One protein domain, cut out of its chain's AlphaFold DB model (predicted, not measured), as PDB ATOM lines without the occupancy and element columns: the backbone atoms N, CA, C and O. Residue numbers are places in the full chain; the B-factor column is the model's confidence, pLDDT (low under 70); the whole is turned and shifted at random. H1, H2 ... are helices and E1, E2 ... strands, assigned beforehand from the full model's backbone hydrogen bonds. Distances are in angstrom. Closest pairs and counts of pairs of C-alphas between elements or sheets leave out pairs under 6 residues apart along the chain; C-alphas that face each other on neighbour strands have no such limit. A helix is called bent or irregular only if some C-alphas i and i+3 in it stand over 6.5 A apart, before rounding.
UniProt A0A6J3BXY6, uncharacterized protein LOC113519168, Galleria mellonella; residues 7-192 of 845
ATOM      1  N   ILE A   7     270.404 318.358 172.353       81.12
ATOM      2  CA  ILE A   7     271.425 318.279 171.307       81.12
ATOM      3  C   ILE A   7     271.529 319.603 170.535       81.12
ATOM      4  O   ILE A   7     272.618 320.158 170.391       81.12
ATOM      5  N   PHE A   8     270.402 320.168 170.087       82.06
ATOM      6  CA  PHE A   8     270.410 321.412 169.304       82.06
ATOM      7  C   PHE A   8     270.739 322.646 170.154       82.06
ATOM      8  O   PHE A   8     271.342 323.592 169.646       82.06
ATOM      9  N   ILE A   9     270.394 322.635 171.448       82.12
ATOM     10  CA  ILE A   9     270.794 323.688 172.395       82.12
ATOM     11  C   ILE A   9     272.317 323.677 172.556       82.12
ATOM     12  O   ILE A   9     272.961 324.716 172.406       82.12
ATOM     13  N   LYS A  10     272.910 322.493 172.760       82.44
ATOM     14  CA  LYS A  10     274.363 322.348 172.899       82.44
ATOM     15  C   LYS A  10     275.120 322.784 171.644       82.44
ATOM     16  O   LYS A  10     276.142 323.453 171.755       82.44
ATOM     17  N   ILE A  11     274.598 322.474 170.457       83.50
ATOM     18  CA  ILE A  11     275.189 322.904 169.178       83.50
ATOM     19  C   ILE A  11     275.205 324.423 169.051       83.50
ATOM     20  O   ILE A  11     276.211 324.985 168.626       83.50
ATOM     21  N   LYS A  12     274.131 325.104 169.461       82.00
ATOM     22  CA  LYS A  12     274.103 326.570 169.472       82.00
ATOM     23  C   LYS A  12     275.083 327.158 170.480       82.00
ATOM     24  O   LYS A  12     275.838 328.058 170.130       82.00
ATOM     25  N   GLU A  13     275.133 326.623 171.699       82.75
ATOM     26  CA  GLU A  13     276.087 327.074 172.724       82.75
ATOM     27  C   GLU A  13     277.549 326.954 172.270       82.75
ATOM     28  O   GLU A  13     278.358 327.848 172.530       82.75
ATOM     29  N   LEU A  14     277.891 325.845 171.606       80.12
ATOM     30  CA  LEU A  14     279.233 325.591 171.079       80.12
ATOM     31  C   LEU A  14     279.516 326.420 169.815       80.12
ATOM     32  O   LEU A  14     280.630 326.909 169.651       80.12
ATOM     33  N   GLY A  15     278.513 326.630 168.958       76.44
ATOM     34  CA  GLY A  15     278.626 327.366 167.696       76.44
ATOM     35  C   GLY A  15     278.778 328.881 167.839       76.44
ATOM     36  O   GLY A  15     279.412 329.504 166.994       76.44
ATOM     37  N   ILE A  16     278.271 329.478 168.924       76.56
ATOM     38  CA  ILE A  16     278.393 330.926 169.188       76.56
ATOM     39  C   ILE A  16     279.835 331.320 169.572       76.56
ATOM     40  O   ILE A  16     280.246 332.466 169.383       76.56
ATOM     41  N   LYS A  17     280.636 330.387 170.102       76.12
ATOM     42  CA  LYS A  17     282.005 330.653 170.573       76.12
ATOM     43  C   LYS A  17     283.036 330.112 169.577       76.12
ATOM     44  O   LYS A  17     283.353 328.927 169.602       76.12
ATOM     45  N   ASN A  18     283.650 330.992 168.778       65.38
ATOM     46  CA  ASN A  18     284.695 330.623 167.799       65.38
ATOM     47  C   ASN A  18     285.870 329.815 168.392       65.38
ATOM     48  O   ASN A  18     286.510 329.047 167.676       65.38
ATOM     49  N   SER A  19     286.140 329.945 169.695       69.75
ATOM     50  CA  SER A  19     287.188 329.201 170.405       69.75
ATOM     51  C   SER A  19     286.869 327.717 170.655       69.75
ATOM     52  O   SER A  19     287.748 326.990 171.099       69.75
ATOM     53  N   LYS A  20     285.636 327.253 170.396       76.12
ATOM     54  CA  LYS A  20     285.162 325.875 170.657       76.12
ATOM     55  C   LYS A  20     284.867 325.080 169.379       76.12
ATOM     56  O   LYS A  20     284.070 324.146 169.379       76.12
ATOM     57  N   ARG A  21     285.503 325.445 168.262       76.94
ATOM     58  CA  ARG A  21     285.220 324.864 166.939       76.94
ATOM     59  C   ARG A  21     285.551 323.368 166.837       76.94
ATOM     60  O   ARG A  21     284.827 322.644 166.163       76.94
ATOM     61  N   GLU A  22     286.608 322.914 167.508       76.94
ATOM     62  CA  GLU A  22     286.965 321.487 167.606       76.94
ATOM     63  C   GLU A  22     285.914 320.703 168.415       76.94
ATOM     64  O   GLU A  22     285.383 319.711 167.924       76.94
ATOM     65  N   GLU A  23     285.511 321.218 169.585       80.38
ATOM     66  CA  GLU A  23     284.453 320.617 170.418       80.38
ATOM     67  C   GLU A  23     283.119 320.500 169.656       80.38
ATOM     68  O   GLU A  23     282.426 319.487 169.742       80.38
ATOM     69  N   LEU A  24     282.760 321.525 168.872       82.56
ATOM     70  CA  LEU A  24     281.563 321.519 168.029       82.56
ATOM     71  C   LEU A  24     281.628 320.424 166.953       82.56
ATOM     72  O   LEU A  24     280.633 319.743 166.711       82.56
ATOM     73  N   ARG A  25     282.789 320.241 166.312       81.94
ATOM     74  CA  ARG A  25     282.989 319.222 165.267       81.94
ATOM     75  C   ARG A  25     282.847 317.813 165.818       81.94
ATOM     76  O   ARG A  25     282.164 316.984 165.214       81.94
ATOM     77  N   GLU A  26     283.472 317.548 166.958       81.38
ATOM     78  CA  GLU A  26     283.411 316.247 167.617       81.38
ATOM     79  C   GLU A  26     281.990 315.931 168.097       81.38
ATOM     80  O   GLU A  26     281.473 314.841 167.841       81.38
ATOM     81  N   TYR A  27     281.310 316.921 168.684       83.88
ATOM     82  CA  TYR A  27     279.927 316.778 169.132       83.88
ATOM     83  C   TYR A  27     278.961 316.500 167.974       83.88
ATOM     84  O   TYR A  27     278.165 315.563 168.055       83.88
ATOM     85  N   CYS A  28     279.063 317.254 166.871       83.25
ATOM     86  CA  CYS A  28     278.272 316.993 165.670       83.25
ATOM     87  C   CYS A  28     278.526 315.570 165.158       83.25
ATOM     88  O   CYS A  28     277.573 314.829 164.948       83.25
ATOM     89  N   LYS A  29     279.793 315.144 165.036       79.88
ATOM     90  CA  LYS A  29     280.156 313.805 164.542       79.88
ATOM     91  C   LYS A  29     279.522 312.673 165.361       79.88
ATOM     92  O   LYS A  29     279.046 311.713 164.764       79.88
ATOM     93  N   LEU A  30     279.506 312.788 166.689       81.94
ATOM     94  CA  LEU A  30     278.956 311.769 167.590       81.94
ATOM     95  C   LEU A  30     277.424 311.705 167.576       81.94
ATOM     96  O   LEU A  30     276.862 310.636 167.791       81.94
ATOM     97  N   LYS A  31     276.744 312.836 167.352       84.56
ATOM     98  CA  LYS A  31     275.284 312.946 167.503       84.56
ATOM     99  C   LYS A  31     274.497 313.051 166.198       84.56
ATOM    100  O   LYS A  31     273.271 313.072 166.256       84.56
ATOM    101  N   MET A  32     275.150 313.039 165.031       82.00
ATOM    102  CA  MET A  32     274.462 313.168 163.736       82.00
ATOM    103  C   MET A  32     273.311 312.169 163.538       82.00
ATOM    104  O   MET A  32     272.254 312.572 163.059       82.00
ATOM    105  N   GLU A  33     273.478 310.893 163.899       81.19
ATOM    106  CA  GLU A  33     272.432 309.873 163.692       81.19
ATOM    107  C   GLU A  33     271.175 310.126 164.538       81.19
ATOM    108  O   GLU A  33     270.063 309.907 164.065       81.19
ATOM    109  N   GLU A  34     271.336 310.674 165.745       82.75
ATOM    110  CA  GLU A  34     270.225 311.075 166.620       82.75
ATOM    111  C   GLU A  34     269.585 312.403 166.172       82.75
ATOM    112  O   GLU A  34     268.415 312.666 166.451       82.75
ATOM    113  N   MET A  35     270.336 313.255 165.467       83.56
ATOM    114  CA  MET A  35     269.880 314.579 165.038       83.56
ATOM    115  C   MET A  35     269.044 314.562 163.763       83.56
ATOM    116  O   MET A  35     268.059 315.295 163.685       83.56
ATOM    117  N   LEU A  36     269.435 313.766 162.761       84.50
ATOM    118  CA  LEU A  36     268.789 313.756 161.443       84.50
ATOM    119  C   LEU A  36     267.259 313.539 161.516       84.50
ATOM    120  O   LEU A  36     266.542 314.318 160.888       84.50
ATOM    121  N   PRO A  37     266.715 312.593 162.312       84.88
ATOM    122  CA  PRO A  37     265.266 312.359 162.373       84.88
ATOM    123  C   PRO A  37     264.472 313.519 162.989       84.88
ATOM    124  O   PRO A  37     263.301 313.712 162.672       84.88
ATOM    125  N   VAL A  38     265.099 314.288 163.885       87.38
ATOM    126  CA  VAL A  38     264.450 315.379 164.639       87.38
ATOM    127  C   VAL A  38     264.663 316.737 163.957       87.38
ATOM    128  O   VAL A  38     264.000 317.721 164.289       87.38
ATOM    129  N   LEU A  39     265.570 316.804 162.976       87.62
ATOM    130  CA  LEU A  39     265.956 318.033 162.293       87.62
ATOM    131  C   LEU A  39     264.776 318.697 161.567       87.62
ATOM    132  O   LEU A  39     264.611 319.908 161.698       87.62
ATOM    133  N   SER A  40     263.917 317.923 160.890       87.81
ATOM    134  CA  SER A  40     262.722 318.432 160.187       87.81
ATOM    135  C   SER A  40     261.813 319.257 161.103       87.81
ATOM    136  O   SER A  40     261.444 320.383 160.782       87.81
ATOM    137  N   ARG A  41     261.551 318.768 162.322       86.19
ATOM    138  CA  ARG A  41     260.751 319.488 163.330       86.19
ATOM    139  C   ARG A  41     261.421 320.778 163.805       86.19
ATOM    140  O   ARG A  41     260.736 321.721 164.195       86.19
ATOM    141  N   ARG A  42     262.757 320.833 163.803       86.94
ATOM    142  CA  ARG A  42     263.520 321.983 164.310       86.94
ATOM    143  C   ARG A  42     263.667 323.103 163.282       86.94
ATOM    144  O   ARG A  42     263.712 324.261 163.684       86.94
ATOM    145  N   ILE A  43     263.695 322.784 161.989       88.12
ATOM    146  CA  ILE A  43     263.838 323.760 160.890       88.12
ATOM    147  C   ILE A  43     262.656 324.743 160.813       88.12
ATOM    148  O   ILE A  43     262.816 325.872 160.356       88.12
ATOM    149  N   ILE A  44     261.481 324.356 161.307       87.12
ATOM    150  CA  ILE A  44     260.273 325.201 161.319       87.12
ATOM    151  C   ILE A  44     260.350 326.287 162.415       87.12
ATOM    152  O   ILE A  44     259.621 327.276 162.383       87.12
ATOM    153  N   CYS A  45     261.238 326.130 163.403       86.75
ATOM    154  CA  CYS A  45     261.393 327.097 164.488       86.75
ATOM    155  C   CYS A  45     262.123 328.359 164.009       86.75
ATOM    156  O   CYS A  45     263.064 328.260 163.229       86.75
ATOM    157  N   SER A  46     261.772 329.529 164.553       83.25
ATOM    158  CA  SER A  46     262.298 330.844 164.131       83.25
ATOM    159  C   SER A  46     263.822 330.986 164.162       83.25
ATOM    160  O   SER A  46     264.382 331.897 163.572       83.25
ATOM    161  N   ASP A  47     264.507 330.115 164.892       85.31
ATOM    162  CA  ASP A  47     265.942 330.148 165.119       85.31
ATOM    163  C   ASP A  47     266.706 329.136 164.235       85.31
ATOM    164  O   ASP A  47     267.861 328.793 164.521       85.31
ATOM    165  N   ALA A  48     266.063 328.631 163.176       87.94
ATOM    166  CA  ALA A  48     266.609 327.617 162.277       87.94
ATOM    167  C   ALA A  48     267.801 328.107 161.448       87.94
ATOM    168  O   ALA A  48     268.759 327.353 161.292       87.94
ATOM    169  N   ALA A  49     267.802 329.351 160.959       87.75
ATOM    170  CA  ALA A  49     268.925 329.881 160.178       87.75
ATOM    171  C   ALA A  49     270.231 329.902 160.998       87.75
ATOM    172  O   ALA A  49     271.272 329.429 160.535       87.75
ATOM    173  N   ASP A  50     270.160 330.343 162.259       87.00
ATOM    174  CA  ASP A  50     271.295 330.311 163.193       87.00
ATOM    175  C   ASP A  50     271.737 328.883 163.510       87.00
ATOM    176  O   ASP A  50     272.934 328.597 163.613       87.00
ATOM    177  N   LEU A  51     270.769 327.972 163.667       88.62
ATOM    178  CA  LEU A  51     271.054 326.561 163.900       88.62
ATOM    179  C   LEU A  51     271.810 325.959 162.717       88.62
ATOM    180  O   LEU A  51     272.835 325.320 162.931       88.62
ATOM    181  N   LEU A  52     271.334 326.189 161.492       89.69
ATOM    182  CA  LEU A  52     271.985 325.731 160.267       89.69
ATOM    183  C   LEU A  52     273.386 326.317 160.144       89.69
ATOM    184  O   LEU A  52     274.321 325.592 159.821       89.69
ATOM    185  N   ASN A  53     273.567 327.591 160.489       88.38
ATOM    186  CA  ASN A  53     274.886 328.203 160.488       88.38
ATOM    187  C   ASN A  53     275.853 327.496 161.455       88.38
ATOM    188  O   ASN A  53     276.969 327.144 161.072       88.38
ATOM    189  N   CYS A  54     275.418 327.228 162.689       87.19
ATOM    190  CA  CYS A  54     276.214 326.483 163.667       87.19
ATOM    191  C   CYS A  54     276.491 325.046 163.197       87.19
ATOM    192  O   CYS A  54     277.608 324.550 163.325       87.19
ATOM    193  N   LEU A  55     275.487 324.391 162.617       87.06
ATOM    194  CA  LEU A  55     275.555 323.008 162.165       87.06
ATOM    195  C   LEU A  55     276.530 322.834 160.993       87.06
ATOM    196  O   LEU A  55     277.414 321.982 161.055       87.06
ATOM    197  N   PHE A  56     276.436 323.681 159.966       87.50
ATOM    198  CA  PHE A  56     277.358 323.660 158.829       87.50
ATOM    199  C   PHE A  56     278.790 324.028 159.235       87.50
ATOM    200  O   PHE A  56     279.733 323.428 158.724       87.50
ATOM    201  N   ASN A  57     278.970 324.921 160.217       83.94
ATOM    202  CA  ASN A  57     280.289 325.228 160.785       83.94
ATOM    203  C   ASN A  57     280.901 324.055 161.575       83.94
ATOM    204  O   ASN A  57     282.130 323.914 161.609       83.94
ATOM    205  N   GLY A  58     280.059 323.229 162.205       80.81
ATOM    206  CA  GLY A  58     280.450 322.000 162.899       80.81
ATOM    207  C   GLY A  58     280.767 320.833 161.959       80.81
ATOM    208  O   GLY A  58     281.519 319.934 162.321       80.81
ATOM    209  N   LEU A  59     280.261 320.852 160.728       80.69
ATOM    210  CA  LEU A  59     280.564 319.855 159.703       80.69
ATOM    211  C   LEU A  59     281.799 320.301 158.895       80.69
ATOM    212  O   LEU A  59     281.709 321.115 157.979       80.69
ATOM    213  N   SER A  60     282.984 319.781 159.246       70.06
ATOM    214  CA  SER A  60     284.253 320.151 158.588       70.06
ATOM    215  C   SER A  60     284.295 319.773 157.097       70.06
ATOM    216  O   SER A  60     283.681 318.787 156.693       70.06
ATOM    217  N   GLU A  61     285.081 320.500 156.305       64.25
ATOM    218  CA  GLU A  61     285.223 320.294 154.852       64.25
ATOM    219  C   GLU A  61     286.154 319.122 154.482       64.25
ATOM    220  O   GLU A  61     286.022 318.546 153.409       64.25
ATOM    221  N   ASN A  62     287.032 318.685 155.391       62.25
ATOM    222  CA  ASN A  62     288.135 317.763 155.069       62.25
ATOM    223  C   ASN A  62     287.805 316.269 155.274       62.25
ATOM    224  O   ASN A  62     288.708 315.435 155.298       62.25
ATOM    225  N   CYS A  63     286.535 315.901 155.481       69.94
ATOM    226  CA  CYS A  63     286.137 314.523 155.783       69.94
ATOM    227  C   CYS A  63     284.939 314.079 154.933       69.94
ATOM    228  O   CYS A  63     283.876 314.694 154.998       69.94
ATOM    229  N   ALA A  64     285.072 312.957 154.214       75.75
ATOM    230  CA  ALA A  64     284.015 312.402 153.357       75.75
ATOM    231  C   ALA A  64     282.696 312.121 154.110       75.75
ATOM    232  O   ALA A  64     281.608 312.329 153.577       75.75
ATOM    233  N   ILE A  65     282.779 311.711 155.381       77.38
ATOM    234  CA  ILE A  65     281.606 311.487 156.244       77.38
ATOM    235  C   ILE A  65     280.872 312.808 156.513       77.38
ATOM    236  O   ILE A  65     279.646 312.863 156.490       77.38
ATOM    237  N   SER A  66     281.624 313.886 156.732       78.56
ATOM    238  CA  SER A  66     281.077 315.220 156.975       78.56
ATOM    239  C   SER A  66     280.399 315.787 155.725       78.56
ATOM    240  O   SER A  66     279.292 316.309 155.825       78.56
ATOM    241  N   ALA A  67     280.992 315.591 154.542       80.62
ATOM    242  CA  ALA A  67     280.371 315.950 153.266       80.62
ATOM    243  C   ALA A  67     279.035 315.215 153.058       80.62
ATOM    244  O   ALA A  67     278.013 315.852 152.809       80.62
ATOM    245  N   ARG A  68     278.995 313.896 153.292       84.56
ATOM    246  CA  ARG A  68     277.753 313.106 153.210       84.56
ATOM    247  C   ARG A  68     276.692 313.564 154.214       84.56
ATOM    248  O   ARG A  68     275.502 313.554 153.912       84.56
ATOM    249  N   ASN A  69     277.110 313.970 155.408       86.56
ATOM    250  CA  ASN A  69     276.207 314.513 156.416       86.56
ATOM    251  C   ASN A  69     275.652 315.887 156.014       86.56
ATOM    252  O   ASN A  69     274.472 316.129 156.249       86.56
ATOM    253  N   LYS A  70     276.443 316.751 155.362       88.38
ATOM    254  CA  LYS A  70     275.949 318.018 154.795       88.38
ATOM    255  C   LYS A  70     274.870 317.781 153.739       88.38
ATOM    256  O   LYS A  70     273.828 318.419 153.824       88.38
ATOM    257  N   VAL A  71     275.078 316.828 152.825       90.19
ATOM    258  CA  VAL A  71     274.074 316.443 151.811       90.19
ATOM    259  C   VAL A  71     272.759 316.051 152.478       90.19
ATOM    260  O   VAL A  71     271.724 316.633 152.179       90.19
ATOM    261  N   LYS A  72     272.802 315.132 153.455       89.69
ATOM    262  CA  LYS A  72     271.604 314.681 154.185       89.69
ATOM    263  C   LYS A  72     270.885 315.819 154.909       89.69
ATOM    264  O   LYS A  72     269.662 315.840 154.961       89.69
ATOM    265  N   VAL A  73     271.637 316.744 155.501       91.06
ATOM    266  CA  VAL A  73     271.070 317.918 156.177       91.06
ATOM    267  C   VAL A  73     270.356 318.811 155.171       91.06
ATOM    268  O   VAL A  73     269.215 319.182 155.420       91.06
ATOM    269  N   ILE A  74     271.007 319.145 154.054       92.69
ATOM    270  CA  ILE A  74     270.426 319.990 153.003       92.69
ATOM    271  C   ILE A  74     269.161 319.337 152.449       92.69
ATOM    272  O   ILE A  74     268.136 320.004 152.366       92.69
ATOM    273  N   ASP A  75     269.203 318.035 152.175       92.69
ATOM    274  CA  ASP A  75     268.056 317.274 151.682       92.69
ATOM    275  C   ASP A  75     266.863 317.335 152.653       92.69
ATOM    276  O   ASP A  75     265.761 317.726 152.273       92.69
ATOM    277  N   ILE A  76     267.090 317.095 153.952       93.25
ATOM    278  CA  ILE A  76     266.040 317.232 154.976       93.25
ATOM    279  C   ILE A  76     265.497 318.664 155.026       93.25
ATOM    280  O   ILE A  76     264.283 318.843 155.149       93.25
ATOM    281  N   VAL A  77     266.357 319.686 154.939       93.75
ATOM    282  CA  VAL A  77     265.923 321.092 154.956       93.75
ATOM    283  C   VAL A  77     265.062 321.406 153.742       93.75
ATOM    284  O   VAL A  77     263.962 321.922 153.920       93.75
ATOM    285  N   LEU A  78     265.510 321.061 152.535       93.62
ATOM    286  CA  LEU A  78     264.763 321.293 151.301       93.62
ATOM    287  C   LEU A  78     263.410 320.573 151.337       93.62
ATOM    288  O   LEU A  78     262.378 321.203 151.124       93.62
ATOM    289  N   GLN A  79     263.385 319.288 151.692       92.88
ATOM    290  CA  GLN A  79     262.149 318.500 151.757       92.88
ATOM    291  C   GLN A  79     261.174 319.011 152.826       92.88
ATOM    292  O   GLN A  79     259.964 319.033 152.599       92.88
ATOM    293  N   THR A  80     261.681 319.454 153.980       92.75
ATOM    294  CA  THR A  80     260.847 320.038 155.042       92.75
ATOM    295  C   THR A  80     260.274 321.380 154.593       92.75
ATOM    296  O   THR A  80     259.070 321.601 154.689       92.75
ATOM    297  N   MET A  81     261.117 322.262 154.049       93.81
ATOM    298  CA  MET A  81     260.704 323.595 153.609       93.81
ATOM    299  C   MET A  81     259.761 323.557 152.403       93.81
ATOM    300  O   MET A  81     258.998 324.496 152.232       93.81
ATOM    301  N   ARG A  82     259.755 322.497 151.592       93.44
ATOM    302  CA  ARG A  82     258.765 322.331 150.512       93.44
ATOM    303  C   ARG A  82     257.370 321.977 151.021       93.44
ATOM    304  O   ARG A  82     256.380 322.407 150.439       93.44
ATOM    305  N   LYS A  83     257.286 321.173 152.085       91.56
ATOM    306  CA  LYS A  83     256.021 320.595 152.574       91.56
ATOM    307  C   LYS A  83     255.345 321.444 153.645       91.56
ATOM    308  O   LYS A  83     254.121 321.501 153.700       91.56
ATOM    309  N   GLU A  84     256.130 322.076 154.508       91.31
ATOM    310  CA  GLU A  84     255.623 322.797 155.675       91.31
ATOM    311  C   GLU A  84     255.301 324.252 155.327       91.31
ATOM    312  O   GLU A  84     256.139 324.971 154.787       91.31
ATOM    313  N   SER A  85     254.109 324.733 155.683       88.25
ATOM    314  CA  SER A  85     253.760 326.144 155.498       88.25
ATOM    315  C   SER A  85     254.517 327.011 156.505       88.25
ATOM    316  O   SER A  85     254.311 326.881 157.716       88.25
ATOM    317  N   THR A  86     255.368 327.919 156.028       89.75
ATOM    318  CA  THR A  86     256.132 328.829 156.895       89.75
ATOM    319  C   THR A  86     255.918 330.289 156.503       89.75
ATOM    320  O   THR A  86     255.400 330.601 155.433       89.75
ATOM    321  N   SER A  87     256.277 331.225 157.390       91.19
ATOM    322  CA  SER A  87     256.219 332.647 157.032       91.19
ATOM    323  C   SER A  87     257.260 332.980 155.957       91.19
ATOM    324  O   SER A  87     258.372 332.455 155.991       91.19
ATOM    325  N   ILE A  88     256.939 333.920 155.062       87.38
ATOM    326  CA  ILE A  88     257.835 334.362 153.976       87.38
ATOM    327  C   ILE A  88     259.216 334.770 154.516       87.38
ATOM    328  O   ILE A  88     260.240 334.433 153.924       87.38
ATOM    329  N   ARG A  89     259.251 335.466 155.661       90.19
ATOM    330  CA  ARG A  89     260.498 335.894 156.306       90.19
ATOM    331  C   ARG A  89     261.335 334.704 156.775       90.19
ATOM    332  O   ARG A  89     262.514 334.640 156.452       90.19
ATOM    333  N   HIS A  90     260.714 333.765 157.489       92.19
ATOM    334  CA  HIS A  90     261.390 332.558 157.975       92.19
ATOM    335  C   HIS A  90     261.937 331.721 156.818       92.19
ATOM    336  O   HIS A  90     263.106 331.342 156.819       92.19
ATOM    337  N   CYS A  91     261.111 331.499 155.794       92.25
ATOM    338  CA  CYS A  91     261.520 330.778 154.599       92.25
ATOM    339  C   CYS A  91     262.716 331.448 153.919       92.25
ATOM    340  O   CYS A  91     263.701 330.780 153.617       92.25
ATOM    341  N   SER A  92     262.666 332.768 153.727       90.75
ATOM    342  CA  SER A  92     263.756 333.522 153.108       90.75
ATOM    343  C   SER A  92     265.056 333.439 153.916       90.75
ATOM    344  O   SER A  92     266.110 333.218 153.323       90.75
ATOM    345  N   GLU A  93     265.008 333.549 155.247       92.81
ATOM    346  CA  GLU A  93     266.193 333.449 156.116       92.81
ATOM    347  C   GLU A  93     266.832 332.047 156.057       92.81
ATOM    348  O   GLU A  93     268.052 331.923 155.907       92.81
ATOM    349  N   VAL A  94     266.019 330.985 156.111       93.31
ATOM    350  CA  VAL A  94     266.492 329.591 156.033       93.31
ATOM    351  C   VAL A  94     267.060 329.264 154.651       93.31
ATOM    352  O   VAL A  94     268.175 328.746 154.561       93.31
ATOM    353  N   VAL A  95     266.328 329.589 153.581       92.56
ATOM    354  CA  VAL A  95     266.738 329.295 152.197       92.56
ATOM    355  C   VAL A  95     267.990 330.084 151.826       92.56
ATOM    356  O   VAL A  95     268.937 329.494 151.318       92.56
ATOM    357  N   SER A  96     268.071 331.372 152.177       92.19
ATOM    358  CA  SER A  96     269.270 332.182 151.908       92.19
ATOM    359  C   SER A  96     270.513 331.597 152.580       92.19
ATOM    360  O   SER A  96     271.581 331.539 151.971       92.19
ATOM    361  N   ARG A  97     270.396 331.117 153.830       92.12
ATOM    362  CA  ARG A  97     271.528 330.473 154.511       92.12
ATOM    363  C   ARG A  97     271.920 329.154 153.848       92.12
ATOM    364  O   ARG A  97     273.113 328.852 153.805       92.12
ATOM    365  N   LEU A  98     270.944 328.387 153.368       91.81
ATOM    366  CA  LEU A  98     271.167 327.122 152.674       91.81
ATOM    367  C   LEU A  98     271.845 327.335 151.313       91.81
ATOM    368  O   LEU A  98     272.830 326.655 151.037       91.81
ATOM    369  N   CYS A  99     271.412 328.326 150.527       91.50
ATOM    370  CA  CYS A  99     272.018 328.681 149.238       91.50
ATOM    371  C   CYS A  99     273.520 328.985 149.355       91.50
ATOM    372  O   CYS A  99     274.300 328.550 148.514       91.50
ATOM    373  N   LEU A 100     273.961 329.617 150.451       89.94
ATOM    374  CA  LEU A 100     275.390 329.847 150.700       89.94
ATOM    375  C   LEU A 100     276.213 328.547 150.794       89.94
ATOM    376  O   LEU A 100     277.385 328.549 150.418       89.94
ATOM    377  N   GLU A 101     275.634 327.441 151.280       88.50
ATOM    378  CA  GLU A 101     276.324 326.141 151.311       88.50
ATOM    379  C   GLU A 101     276.245 325.380 149.988       88.50
ATOM    380  O   GLU A 101     277.156 324.601 149.714       88.50
ATOM    381  N   LEU A 102     275.215 325.604 149.157       88.19
ATOM    382  CA  LEU A 102     275.063 324.916 147.863       88.19
ATOM    383  C   LEU A 102     276.301 325.100 146.976       88.19
ATOM    384  O   LEU A 102     276.737 324.153 146.328       88.19
ATOM    385  N   SER A 103     276.944 326.270 147.050       82.06
ATOM    386  CA  SER A 103     278.206 326.576 146.356       82.06
ATOM    387  C   SER A 103     279.371 325.616 146.638       82.06
ATOM    388  O   SER A 103     280.344 325.597 145.886       82.06
ATOM    389  N   ARG A 104     279.299 324.820 147.713       83.38
ATOM    390  CA  ARG A 104     280.355 323.892 148.157       83.38
ATOM    391  C   ARG A 104     279.978 322.419 147.990       83.38
ATOM    392  O   ARG A 104     280.721 321.552 148.451       83.38
ATOM    393  N   MET A 105     278.824 322.135 147.396       87.94
ATOM    394  CA  MET A 105     278.296 320.781 147.246       87.94
ATOM    395  C   MET A 105     278.773 320.132 145.938       87.94
ATOM    396  O   MET A 105     279.075 320.838 144.975       87.94
ATOM    397  N   PRO A 106     278.882 318.791 145.886       88.12
ATOM    398  CA  PRO A 106     279.289 318.094 144.672       88.12
ATOM    399  C   PRO A 106     278.193 318.159 143.596       88.12
ATOM    400  O   PRO A 106     277.004 318.255 143.898       88.12
ATOM    401  N   ALA A 107     278.608 318.057 142.331       89.44
ATOM    402  CA  ALA A 107     277.719 318.206 141.178       89.44
ATOM    403  C   ALA A 107     276.539 317.216 141.167       89.44
ATOM    404  O   ALA A 107     275.429 317.620 140.840       89.44
ATOM    405  N   ASP A 108     276.749 315.955 141.561       89.56
ATOM    406  CA  ASP A 108     275.702 314.921 141.519       89.56
ATOM    407  C   ASP A 108     274.507 315.256 142.444       89.56
ATOM    408  O   ASP A 108     273.344 315.082 142.070       89.56
ATOM    409  N   ASP A 109     274.780 315.810 143.630       91.44
ATOM    410  CA  ASP A 109     273.734 316.221 144.575       91.44
ATOM    411  C   ASP A 109     273.032 317.511 144.108       91.44
ATOM    412  O   ASP A 109     271.813 317.633 144.216       91.44
ATOM    413  N   LEU A 110     273.779 318.453 143.512       92.94
ATOM    414  CA  LEU A 110     273.215 319.674 142.920       92.94
ATOM    415  C   LEU A 110     272.248 319.362 141.772       92.94
ATOM    416  O   LEU A 110     271.180 319.968 141.692       92.94
ATOM    417  N   VAL A 111     272.600 318.406 140.907       93.44
ATOM    418  CA  VAL A 111     271.730 317.915 139.826       93.44
ATOM    419  C   VAL A 111     270.456 317.301 140.398       93.44
ATOM    420  O   VAL A 111     269.365 317.616 139.934       93.44
ATOM    421  N   THR A 112     270.575 316.508 141.465       93.94
ATOM    422  CA  THR A 112     269.413 315.916 142.143       93.94
ATOM    423  C   THR A 112     268.466 317.000 142.671       93.94
ATOM    424  O   THR A 112     267.264 316.949 142.422       93.94
ATOM    425  N   TRP A 113     268.985 318.045 143.323       95.19
ATOM    426  CA  TRP A 113     268.151 319.146 143.821       95.19
ATOM    427  C   TRP A 113     267.572 320.035 142.713       95.19
ATOM    428  O   TRP A 113     266.483 320.596 142.888       95.19
ATOM    429  N   CYS A 114     268.262 320.169 141.576       94.81
ATOM    430  CA  CYS A 114     267.719 320.797 140.370       94.81
ATOM    431  C   CYS A 114     266.520 320.007 139.837       94.81
ATOM    432  O   CYS A 114     265.447 320.589 139.663       94.81
ATOM    433  N   ASP A 115     266.678 318.698 139.640       94.62
ATOM    434  CA  ASP A 115     265.620 317.803 139.157       94.62
ATOM    435  C   ASP A 115     264.416 317.820 140.101       94.62
ATOM    436  O   ASP A 115     263.285 318.044 139.669       94.62
ATOM    437  N   ASP A 116     264.663 317.719 141.405       94.75
ATOM    438  CA  ASP A 116     263.646 317.830 142.443       94.75
ATOM    439  C   ASP A 116     262.913 319.178 142.394       94.75
ATOM    440  O   ASP A 116     261.718 319.251 142.684       94.75
ATOM    441  N   SER A 117     263.617 320.277 142.094       95.50
ATOM    442  CA  SER A 117     263.015 321.613 141.981       95.50
ATOM    443  C   SER A 117     262.136 321.713 140.737       95.50
ATOM    444  O   SER A 117     260.992 322.158 140.834       95.50
ATOM    445  N   VAL A 118     262.618 321.232 139.587       95.44
ATOM    446  CA  VAL A 118     261.838 321.161 138.342       95.44
ATOM    447  C   VAL A 118     260.593 320.297 138.544       95.44
ATOM    448  O   VAL A 118     259.495 320.734 138.201       95.44
ATOM    449  N   GLN A 119     260.731 319.127 139.167       95.06
ATOM    450  CA  GLN A 119     259.610 318.231 139.439       95.06
ATOM    451  C   GLN A 119     258.581 318.877 140.371       95.06
ATOM    452  O   GLN A 119     257.385 318.823 140.095       95.06
ATOM    453  N   SER A 120     259.031 319.580 141.414       94.81
ATOM    454  CA  SER A 120     258.125 320.283 142.331       94.81
ATOM    455  C   SER A 120     257.312 321.396 141.657       94.81
ATOM    456  O   SER A 120     256.166 321.626 142.044       94.81
ATOM    457  N   ILE A 121     257.860 322.045 140.619       95.38
ATOM    458  CA  ILE A 121     257.138 323.033 139.802       95.38
ATOM    459  C   ILE A 121     256.073 322.338 138.947       95.38
ATOM    460  O   ILE A 121     254.947 322.826 138.855       95.38
ATOM    461  N   VAL A 122     256.424 321.206 138.325       94.25
ATOM    462  CA  VAL A 122     255.516 320.418 137.472       94.25
ATOM    463  C   VAL A 122     254.336 319.864 138.276       94.25
ATOM    464  O   VAL A 122     253.200 319.918 137.807       94.25
ATOM    465  N   GLU A 123     254.600 319.355 139.479       93.19
ATOM    466  CA  GLU A 123     253.600 318.746 140.363       93.19
ATOM    467  C   GLU A 123     252.849 319.760 141.238       93.19
ATOM    468  O   GLU A 123     251.831 319.402 141.827       93.19
ATOM    469  N   ASP A 124     253.318 321.012 141.313       91.44
ATOM    470  CA  ASP A 124     252.816 322.045 142.236       91.44
ATOM    471  C   ASP A 124     252.868 321.592 143.712       91.44
ATOM    472  O   ASP A 124     251.947 321.812 144.497       91.44
ATOM    473  N   ALA A 125     253.956 320.907 144.079       90.12
ATOM    474  CA  ALA A 125     254.121 320.241 145.376       90.12
ATOM    475  C   ALA A 125     254.934 321.053 146.408       90.12
ATOM    476  O   ALA A 125     255.151 320.583 147.526       90.12
ATOM    477  N   ASP A 126     255.409 322.247 146.042       93.00
ATOM    478  CA  ASP A 126     256.223 323.120 146.898       93.00
ATOM    479  C   ASP A 126     255.404 324.306 147.421       93.00
ATOM    480  O   ASP A 126     255.181 325.293 146.717       93.00
ATOM    481  N   VAL A 127     254.992 324.214 148.687       91.25
ATOM    482  CA  VAL A 127     254.157 325.209 149.377       91.25
ATOM    483  C   VAL A 127     254.861 326.562 149.491       91.25
ATOM    484  O   VAL A 127     254.217 327.604 149.369       91.25
ATOM    485  N   ASN A 128     256.176 326.563 149.725       92.31
ATOM    486  CA  ASN A 128     256.948 327.788 149.940       92.31
ATOM    487  C   ASN A 128     257.649 328.285 148.664       92.31
ATOM    488  O   ASN A 128     258.266 329.352 148.689       92.31
ATOM    489  N   MET A 129     257.543 327.545 147.556       94.06
ATOM    490  CA  MET A 129     258.169 327.845 146.264       94.06
ATOM    491  C   MET A 129     259.682 328.080 146.377       94.06
ATOM    492  O   MET A 129     260.237 328.980 145.738       94.06
ATOM    493  N   ILE A 130     260.368 327.278 147.199       94.50
ATOM    494  CA  ILE A 130     261.811 327.423 147.439       94.50
ATOM    495  C   ILE A 130     262.634 327.163 146.176       94.50
ATOM    496  O   ILE A 130     263.754 327.661 146.061       94.50
ATOM    497  N   TRP A 131     262.063 326.443 145.201       94.56
ATOM    498  CA  TRP A 131     262.637 326.280 143.864       94.56
ATOM    499  C   TRP A 131     263.016 327.615 143.210       94.56
ATOM    500  O   TRP A 131     263.956 327.636 142.420       94.56
ATOM    501  N   ARG A 132     262.357 328.733 143.565       93.75
ATOM    502  CA  ARG A 132     262.675 330.069 143.037       93.75
ATOM    503  C   ARG A 132     264.119 330.475 143.310       93.75
ATOM    504  O   ARG A 132     264.733 331.088 142.447       93.75
ATOM    505  N   ASP A 133     264.629 330.147 144.491       93.19
ATOM    506  CA  ASP A 133     265.960 330.562 144.938       93.19
ATOM    507  C   ASP A 133     266.970 329.405 144.793       93.19
ATOM    508  O   ASP A 133     268.128 329.623 144.444       93.19
ATOM    509  N   VAL A 134     266.524 328.159 144.994       94.38
ATOM    510  CA  VAL A 134     267.384 326.962 144.945       94.38
ATOM    511  C   VAL A 134     267.779 326.593 143.514       94.38
ATOM    512  O   VAL A 134     268.950 326.311 143.269       94.38
ATOM    513  N   LEU A 135     266.845 326.608 142.553       95.19
ATOM    514  CA  LEU A 135     267.139 326.183 141.180       95.19
ATOM    515  C   LEU A 135     268.151 327.110 140.478       95.19
ATOM    516  O   LEU A 135     269.111 326.586 139.904       95.19
ATOM    517  N   PRO A 136     268.010 328.453 140.518       94.31
ATOM    518  CA  PRO A 136     269.009 329.341 139.927       94.31
ATOM    519  C   PRO A 136     270.382 329.197 140.578       94.31
ATOM    520  O   PRO A 136     271.377 329.166 139.859       94.31
ATOM    521  N   GLU A 137     270.443 329.059 141.908       93.94
ATOM    522  CA  GLU A 137     271.709 328.906 142.631       93.94
ATOM    523  C   GLU A 137     272.408 327.592 142.259       93.94
ATOM    524  O   GLU A 137     273.584 327.603 141.902       93.94
ATOM    525  N   CYS A 138     271.693 326.461 142.249       93.75
ATOM    526  CA  CYS A 138     272.273 325.181 141.838       93.75
ATOM    527  C   CYS A 138     272.807 325.236 140.399       93.75
ATOM    528  O   CYS A 138     273.930 324.803 140.147       93.75
ATOM    529  N   LEU A 139     272.050 325.806 139.454       92.38
ATOM    530  CA  LEU A 139     272.497 325.947 138.063       92.38
ATOM    531  C   LEU A 139     273.679 326.910 137.915       92.38
ATOM    532  O   LEU A 139     274.547 326.686 137.070       92.38
ATOM    533  N   TYR A 140     273.733 327.963 138.731       91.69
ATOM    534  CA  TYR A 140     274.859 328.888 138.769       91.69
ATOM    535  C   TYR A 140     276.138 328.193 139.251       91.69
ATOM    536  O   TYR A 140     277.184 328.327 138.619       91.69
ATOM    537  N   VAL A 141     276.054 327.385 140.312       91.06
ATOM    538  CA  VAL A 141     277.191 326.605 140.831       91.06
ATOM    539  C   VAL A 141     277.604 325.508 139.847       91.06
ATOM    540  O   VAL A 141     278.791 325.282 139.613       91.06
ATOM    541  N   LEU A 142     276.642 324.846 139.203       91.06
ATOM    542  CA  LEU A 142     276.932 323.853 138.172       91.06
ATOM    543  C   LEU A 142     277.649 324.469 136.965       91.06
ATOM    544  O   LEU A 142     278.422 323.767 136.321       91.06
ATOM    545  N   ALA A 143     277.474 325.763 136.675       88.31
ATOM    546  CA  ALA A 143     278.103 326.418 135.524       88.31
ATOM    547  C   ALA A 143     279.645 326.372 135.544       88.31
ATOM    548  O   ALA A 143     280.263 326.484 134.487       88.31
ATOM    549  N   SER A 144     280.279 326.170 136.708       86.56
ATOM    550  CA  SER A 144     281.731 325.953 136.801       86.56
ATOM    551  C   SER A 144     282.176 324.527 136.439       86.56
ATOM    552  O   SER A 144     283.375 324.268 136.339       86.56
ATOM    553  N   HIS A 145     281.241 323.590 136.274       85.38
ATOM    554  CA  HIS A 145     281.498 322.197 135.925       85.38
ATOM    555  C   HIS A 145     281.342 321.994 134.413       85.38
ATOM    556  O   HIS A 145     280.390 322.480 133.806       85.38
ATOM    557  N   ILE A 146     282.278 321.261 133.801       81.06
ATOM    558  CA  ILE A 146     282.287 321.022 132.346       81.06
ATOM    559  C   ILE A 146     281.245 319.966 131.964       81.06
ATOM    560  O   ILE A 146     280.459 320.171 131.043       81.06
ATOM    561  N   ASN A 147     281.239 318.850 132.695       86.25
ATOM    562  CA  ASN A 147     280.396 317.692 132.432       86.25
ATOM    563  C   ASN A 147     279.702 317.252 133.718       86.25
ATOM    564  O   ASN A 147     280.334 317.204 134.777       86.25
ATOM    565  N   ILE A 148     278.438 316.868 133.597       89.44
ATOM    566  CA  ILE A 148     277.627 316.320 134.682       89.44
ATOM    567  C   ILE A 148     277.045 314.968 134.273       89.44
ATOM    568  O   ILE A 148     276.880 314.682 133.084       89.44
ATOM    569  N   LYS A 149     276.741 314.123 135.259       87.62
ATOM    570  CA  LYS A 149     276.020 312.865 135.042       87.62
ATOM    571  C   LYS A 149     274.542 313.085 135.329       87.62
ATOM    572  O   LYS A 149     274.180 313.426 136.449       87.62
ATOM    573  N   HIS A 150     273.694 312.843 134.338       86.44
ATOM    574  CA  HIS A 150     272.240 312.937 134.466       86.44
ATOM    575  C   HIS A 150     271.596 311.712 133.819       86.44
ATOM    576  O   HIS A 150     271.961 311.348 132.709       86.44
ATOM    577  N   CYS A 151     270.697 311.012 134.521       80.88
ATOM    578  CA  CYS A 151     270.008 309.812 134.008       80.88
ATOM    579  C   CYS A 151     270.925 308.741 133.365       80.88
ATOM    580  O   CYS A 151     270.527 308.036 132.440       80.88
ATOM    581  N   GLY A 152     272.165 308.610 133.850       78.62
ATOM    582  CA  GLY A 152     273.148 307.654 133.328       78.62
ATOM    583  C   GLY A 152     273.920 308.114 132.084       78.62
ATOM    584  O   GLY A 152     274.802 307.384 131.633       78.62
ATOM    585  N   THR A 153     273.658 309.312 131.557       86.19
ATOM    586  CA  THR A 153     274.412 309.927 130.455       86.19
ATOM    587  C   THR A 153     275.278 311.084 130.957       86.19
ATOM    588  O   THR A 153     275.000 311.701 131.986       86.19
ATOM    589  N   VAL A 154     276.384 311.349 130.257       88.56
ATOM    590  CA  VAL A 154     277.244 312.510 130.521       88.56
ATOM    591  C   VAL A 154     276.844 313.610 129.549       88.56
ATOM    592  O   VAL A 154     276.866 313.381 128.342       88.56
ATOM    593  N   MET A 155     276.485 314.777 130.069       91.38
ATOM    594  CA  MET A 155     276.116 315.950 129.275       91.38
ATOM    595  C   MET A 155     276.806 317.202 129.811       91.38
ATOM    596  O   MET A 155     277.278 317.228 130.953       91.38
ATOM    597  N   THR A 156     276.879 318.239 128.984       91.31
ATOM    598  CA  THR A 156     277.409 319.534 129.409       91.31
ATOM    599  C   THR A 156     276.404 320.261 130.298       91.31
ATOM    600  O   THR A 156     275.187 320.094 130.176       91.31
ATOM    601  N   THR A 157     276.890 321.131 131.180       88.69
ATOM    602  CA  THR A 157     276.009 321.928 132.048       88.69
ATOM    603  C   THR A 157     275.068 322.838 131.251       88.69
ATOM    604  O   THR A 157     273.934 323.085 131.661       88.69
ATOM    605  N   THR A 158     275.513 323.326 130.091       89.50
ATOM    606  CA  THR A 158     274.683 324.127 129.184       89.50
ATOM    607  C   THR A 158     273.518 323.320 128.621       89.50
ATOM    608  O   THR A 158     272.386 323.791 128.680       89.50
ATOM    609  N   GLU A 159     273.762 322.089 128.163       91.12
ATOM    610  CA  GLU A 159     272.709 321.199 127.654       91.12
ATOM    611  C   GLU A 159     271.710 320.824 128.752       91.12
ATOM    612  O   GLU A 159     270.500 320.852 128.522       91.12
ATOM    613  N   TYR A 160     272.198 320.544 129.965       92.56
ATOM    614  CA  TYR A 160     271.337 320.253 131.110       92.56
ATOM    615  C   TYR A 160     270.437 321.435 131.470       92.56
ATOM    616  O   TYR A 160     269.230 321.279 131.643       92.56
ATOM    617  N   LYS A 161     270.995 322.650 131.510       92.44
ATOM    618  CA  LYS A 161     270.223 323.872 131.755       92.44
ATOM    619  C   LYS A 161     269.144 324.083 130.693       92.44
ATOM    620  O   LYS A 161     268.001 324.380 131.044       92.44
ATOM    621  N   GLU A 162     269.481 323.913 129.416       92.06
ATOM    622  CA  GLU A 162     268.514 323.985 128.315       92.06
ATOM    623  C   GLU A 162     267.421 322.919 128.458       92.06
ATOM    624  O   GLU A 162     266.246 323.200 128.218       92.06
ATOM    625  N   GLN A 163     267.768 321.710 128.903       92.62
ATOM    626  CA  GLN A 163     266.804 320.652 129.190       92.62
ATOM    627  C   GLN A 163     265.869 321.028 130.347       92.62
ATOM    628  O   GLN A 163     264.657 320.873 130.198       92.62
ATOM    629  N   CYS A 164     266.374 321.584 131.455       93.44
ATOM    630  CA  CYS A 164     265.533 322.087 132.548       93.44
ATOM    631  C   CYS A 164     264.548 323.151 132.046       93.44
ATOM    632  O   CYS A 164     263.345 323.052 132.297       93.44
ATOM    633  N   VAL A 165     265.030 324.146 131.292       94.50
ATOM    634  CA  VAL A 165     264.181 325.213 130.736       94.50
ATOM    635  C   VAL A 165     263.149 324.641 129.767       94.50
ATOM    636  O   VAL A 165     261.979 325.015 129.836       94.50
ATOM    637  N   ARG A 166     263.534 323.689 128.912       93.94
ATOM    638  CA  ARG A 166     262.627 323.019 127.973       93.94
ATOM    639  C   ARG A 166     261.516 322.267 128.703       93.94
ATOM    640  O   ARG A 166     260.353 322.443 128.346       93.94
ATOM    641  N   THR A 167     261.842 321.510 129.749       94.56
ATOM    642  CA  THR A 167     260.861 320.809 130.595       94.56
ATOM    643  C   THR A 167     259.889 321.794 131.247       94.56
ATOM    644  O   THR A 167     258.671 321.623 131.156       94.56
ATOM    645  N   LEU A 168     260.399 322.892 131.818       95.25
ATOM    646  CA  LEU A 168     259.567 323.956 132.389       95.25
ATOM    647  C   LEU A 168     258.701 324.645 131.323       95.25
ATOM    648  O   LEU A 168     257.547 324.988 131.576       95.25
ATOM    649  N   CYS A 169     259.204 324.830 130.105       93.94
ATOM    650  CA  CYS A 169     258.448 325.375 128.979       93.94
ATOM    651  C   CYS A 169     257.402 324.395 128.417       93.94
ATOM    652  O   CYS A 169     256.432 324.852 127.815       93.94
ATOM    653  N   GLN A 170     257.497 323.094 128.688       93.81
ATOM    654  CA  GLN A 170     256.510 322.093 128.263       93.81
ATOM    655  C   GLN A 170     255.410 321.829 129.303       93.81
ATOM    656  O   GLN A 170     254.291 321.494 128.923       93.81
ATOM    657  N   CYS A 171     255.675 322.020 130.599       93.75
ATOM    658  CA  CYS A 171     254.666 321.796 131.640       93.75
ATOM    659  C   CYS A 171     253.596 322.904 131.690       93.75
ATOM    660  O   CYS A 171     253.768 323.993 131.142       93.75
ATOM    661  N   ARG A 172     252.465 322.669 132.357       91.50
ATOM    662  CA  ARG A 172     251.448 323.713 132.568       91.50
ATOM    663  C   ARG A 172     251.792 324.524 133.817       91.50
ATOM    664  O   ARG A 172     251.969 323.940 134.877       91.50
ATOM    665  N   TRP A 173     251.826 325.852 133.709       93.19
ATOM    666  CA  TRP A 173     252.086 326.729 134.856       93.19
ATOM    667  C   TRP A 173     250.784 327.127 135.542       93.19
ATOM    668  O   TRP A 173     249.782 327.412 134.879       93.19
ATOM    669  N   LYS A 174     250.789 327.131 136.874       90.81
ATOM    670  CA  LYS A 174     249.648 327.573 137.684       90.81
ATOM    671  C   LYS A 174     249.698 329.085 137.873       90.81
ATOM    672  O   LYS A 174     250.779 329.657 137.966       90.81
ATOM    673  N   GLU A 175     248.534 329.725 137.991       89.25
ATOM    674  CA  GLU A 175     248.433 331.189 138.113       89.25
ATOM    675  C   GLU A 175     249.294 331.745 139.261       89.25
ATOM    676  O   GLU A 175     250.052 332.693 139.060       89.25
ATOM    677  N   GLY A 176     249.259 331.097 140.432       88.50
ATOM    678  CA  GLY A 176     250.042 331.505 141.603       88.50
ATOM    679  C   GLY A 176     251.563 331.399 141.430       88.50
ATOM    680  O   GLY A 176     252.304 332.094 142.121       88.50
ATOM    681  N   GLN A 177     252.046 330.584 140.487       92.56
ATOM    682  CA  GLN A 177     253.478 330.390 140.235       92.56
ATOM    683  C   GLN A 177     254.053 331.438 139.268       92.56
ATOM    684  O   GLN A 177     255.254 331.697 139.297       92.56
ATOM    685  N   LEU A 178     253.228 332.060 138.413       93.31
ATOM    686  CA  LEU A 178     253.687 332.855 137.258       93.31
ATOM    687  C   LEU A 178     254.641 333.995 137.636       93.31
ATOM    688  O   LEU A 178     255.669 334.191 136.987       93.31
ATOM    689  N   VAL A 179     254.324 334.731 138.703       92.94
ATOM    690  CA  VAL A 179     255.148 335.859 139.170       92.94
ATOM    691  C   VAL A 179     256.512 335.371 139.667       92.94
ATOM    692  O   VAL A 179     257.532 335.995 139.375       92.94
ATOM    693  N   GLN A 180     256.542 334.246 140.390       93.19
ATOM    694  CA  GLN A 180     257.781 333.676 140.927       93.19
ATOM    695  C   GLN A 180     258.610 332.991 139.833       93.19
ATOM    696  O   GLN A 180     259.830 333.123 139.835       93.19
ATOM    697  N   LEU A 181     257.972 332.352 138.847       94.75
ATOM    698  CA  LEU A 181     258.644 331.807 137.663       94.75
ATOM    699  C   LEU A 181     259.332 332.914 136.860       94.75
ATOM    700  O   LEU A 181     260.504 332.780 136.516       94.75
ATOM    701  N   ALA A 182     258.644 334.032 136.607       93.75
ATOM    702  CA  ALA A 182     259.235 335.180 135.921       93.75
ATOM    703  C   ALA A 182     260.454 335.742 136.679       93.75
ATOM    704  O   ALA A 182     261.462 336.087 136.059       93.75
ATOM    705  N   ALA A 183     260.384 335.793 138.015       92.75
ATOM    706  CA  ALA A 183     261.504 336.205 138.858       92.75
ATOM    707  C   ALA A 183     262.672 335.201 138.819       92.75
ATOM    708  O   ALA A 183     263.814 335.615 138.655       92.75
ATOM    709  N   MET A 184     262.396 333.898 138.883       94.88
ATOM    710  CA  MET A 184     263.408 332.841 138.805       94.88
ATOM    711  C   MET A 184     264.150 332.863 137.458       94.88
ATOM    712  O   MET A 184     265.378 332.873 137.419       94.88
ATOM    713  N   PHE A 185     263.421 332.934 136.336       94.00
ATOM    714  CA  PHE A 185     264.025 332.958 134.998       94.00
ATOM    715  C   PHE A 185     264.909 334.184 134.754       94.00
ATOM    716  O   PHE A 185     265.870 334.103 133.986       94.00
ATOM    717  N   LYS A 186     264.620 335.303 135.425       91.00
ATOM    718  CA  LYS A 186     265.482 336.489 135.409       91.00
ATOM    719  C   LYS A 186     266.860 336.180 136.001       91.00
ATOM    720  O   LYS A 186     267.858 336.669 135.475       91.00
ATOM    721  N   ASP A 187     266.923 335.373 137.056       89.44
ATOM    722  CA  ASP A 187     268.172 335.068 137.760       89.44
ATOM    723  C   ASP A 187     268.943 333.895 137.116       89.44
ATOM    724  O   ASP A 187     270.157 333.790 137.269       89.44
ATOM    725  N   MET A 188     268.283 333.076 136.286       88.06
ATOM    726  CA  MET A 188     268.894 331.936 135.588       88.06
ATOM    727  C   MET A 188     269.773 332.294 134.375       88.06
ATOM    728  O   MET A 188     270.393 331.389 133.829       88.06
ATOM    729  N   GLN A 189     269.855 333.549 133.913       82.00
ATOM    730  CA  GLN A 189     270.648 333.969 132.731       82.00
ATOM    731  C   GLN A 189     270.412 333.105 131.467       82.00
ATOM    732  O   GLN A 189     271.220 332.243 131.117       82.00
ATOM    733  N   LEU A 190     269.287 333.304 130.781       89.12
ATOM    734  CA  LEU A 190     268.881 332.492 129.623       89.12
ATOM    735  C   LEU A 190     269.579 332.899 128.309       89.12
ATOM    736  O   LEU A 190     269.910 334.069 128.109       89.12
ATOM    737  N   ASN A 191     269.737 331.946 127.380       89.00
ATOM    738  CA  ASN A 191     270.144 332.245 126.001       89.00
ATOM    739  C   ASN A 191     268.998 332.955 125.236       89.00
ATOM    740  O   ASN A 191     267.860 333.027 125.703       89.00
ATOM    741  N   ARG A 192     269.273 333.495 124.040       87.75
ATOM    742  CA  ARG A 192     268.290 334.297 123.280       87.75
ATOM    743  C   ARG A 192     267.022 333.514 122.899       87.75
ATOM    744  O   ARG A 192     265.935 334.097 122.905       87.75
TER     745      ARG A 192
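Overview. This is residues 7 to 192 of the 845 residues of the protein "uncharacterized protein LOC113519168" of Galleria mellonella (UniProt A0A6J3BXY6). Helices are stacked in two rows along the longest axis, H3, H5, H7 and H9 in one row running one way and H4, H6 and H8 in the other running back. The kinked H2 and short H1 make one end of the stack, and the small strand hairpin E1 and E2 sits by the first residues of H6 and H8. The printed part has 186 residues, with named elements in the order H1 to H7, E1, E2, H8, H9; E1 and E2 form an antiparallel sheet, and the class is mostly helix. It is compact, with a radius of gyration of the C-alphas of 17.3 A and spans of 51 by 36 by 24 A.

Along the chain. H1, residues 7 to 15, begins at C-alpha 7 (271.425, 318.279, 171.307). H2, residues 18 to 43, spans 23.0 A and has a kink of 97 degrees near residue 34; it is irregular, with C-alphas 19 and 22 8.2 A apart. H3 is residues 48 to 58, H4 residues 64 to 83 over 29.2 A, H5 residues 88 to 102 over 20.6 A, H6 residues 107 to 123 over 24.1 A, and H7 residues 131 to 142. E1 is residues 147 to 150, E2 residues 153 to 156, and H8 residues 157 to 170 over 19.9 A. H9, residues 175 to 187, spans 20.1 A, ends at C-alpha 187 (268.172, 335.068, 137.760), and is irregular, with C-alphas 176 and 179 7.1 A apart.

Arrangement. H3 to H8 form an up-and-down bundle, each helix running against the one before. H1 and H2 are a helical hairpin; their closest C-alphas, of Leu 14 and Leu 24, are 5.6 A apart. H2 touches H4 at Ser 40 and Thr 80, 5.7 A between C-alphas. H3 touches H5 at a shallow tilt of 17 degrees, the same way, closest at C-alphas 49 and 94, 4.8 A. H5 touches H7, the same way at 12 degrees, closest at C-alphas 99 and 134, 6.5 A. H6 and H7 are a helical hairpin, closest at C-alphas 117 and 131, 5.0 A. With residues 115 to 122 alone, H6 touches H8, closest at C-alphas 118 and 164, 6.9 A. With residues 132 to 136 alone, H7 touches H9, closest at C-alphas 132 and 184, 5.1 A. In the hairpin E1 and E2, N 148 and O 155 are within hydrogen-bond range at 2.9 A. Every O i to N i+4 pair is within range in H1, H3, H4, H6 and H8; H2 has 14 of 22, H5 10 of 11, H7 7 of 8 and H9 6 of 9.

Size, cuts and confidence. The C-alphas farthest apart, of Ser 19 and Gln 170, are 52.6 A apart. The printed part has no cut and no long link. Mean pLDDT of the printed part is 88.0; residues 18 to 19 and 61 to 63 are under 70.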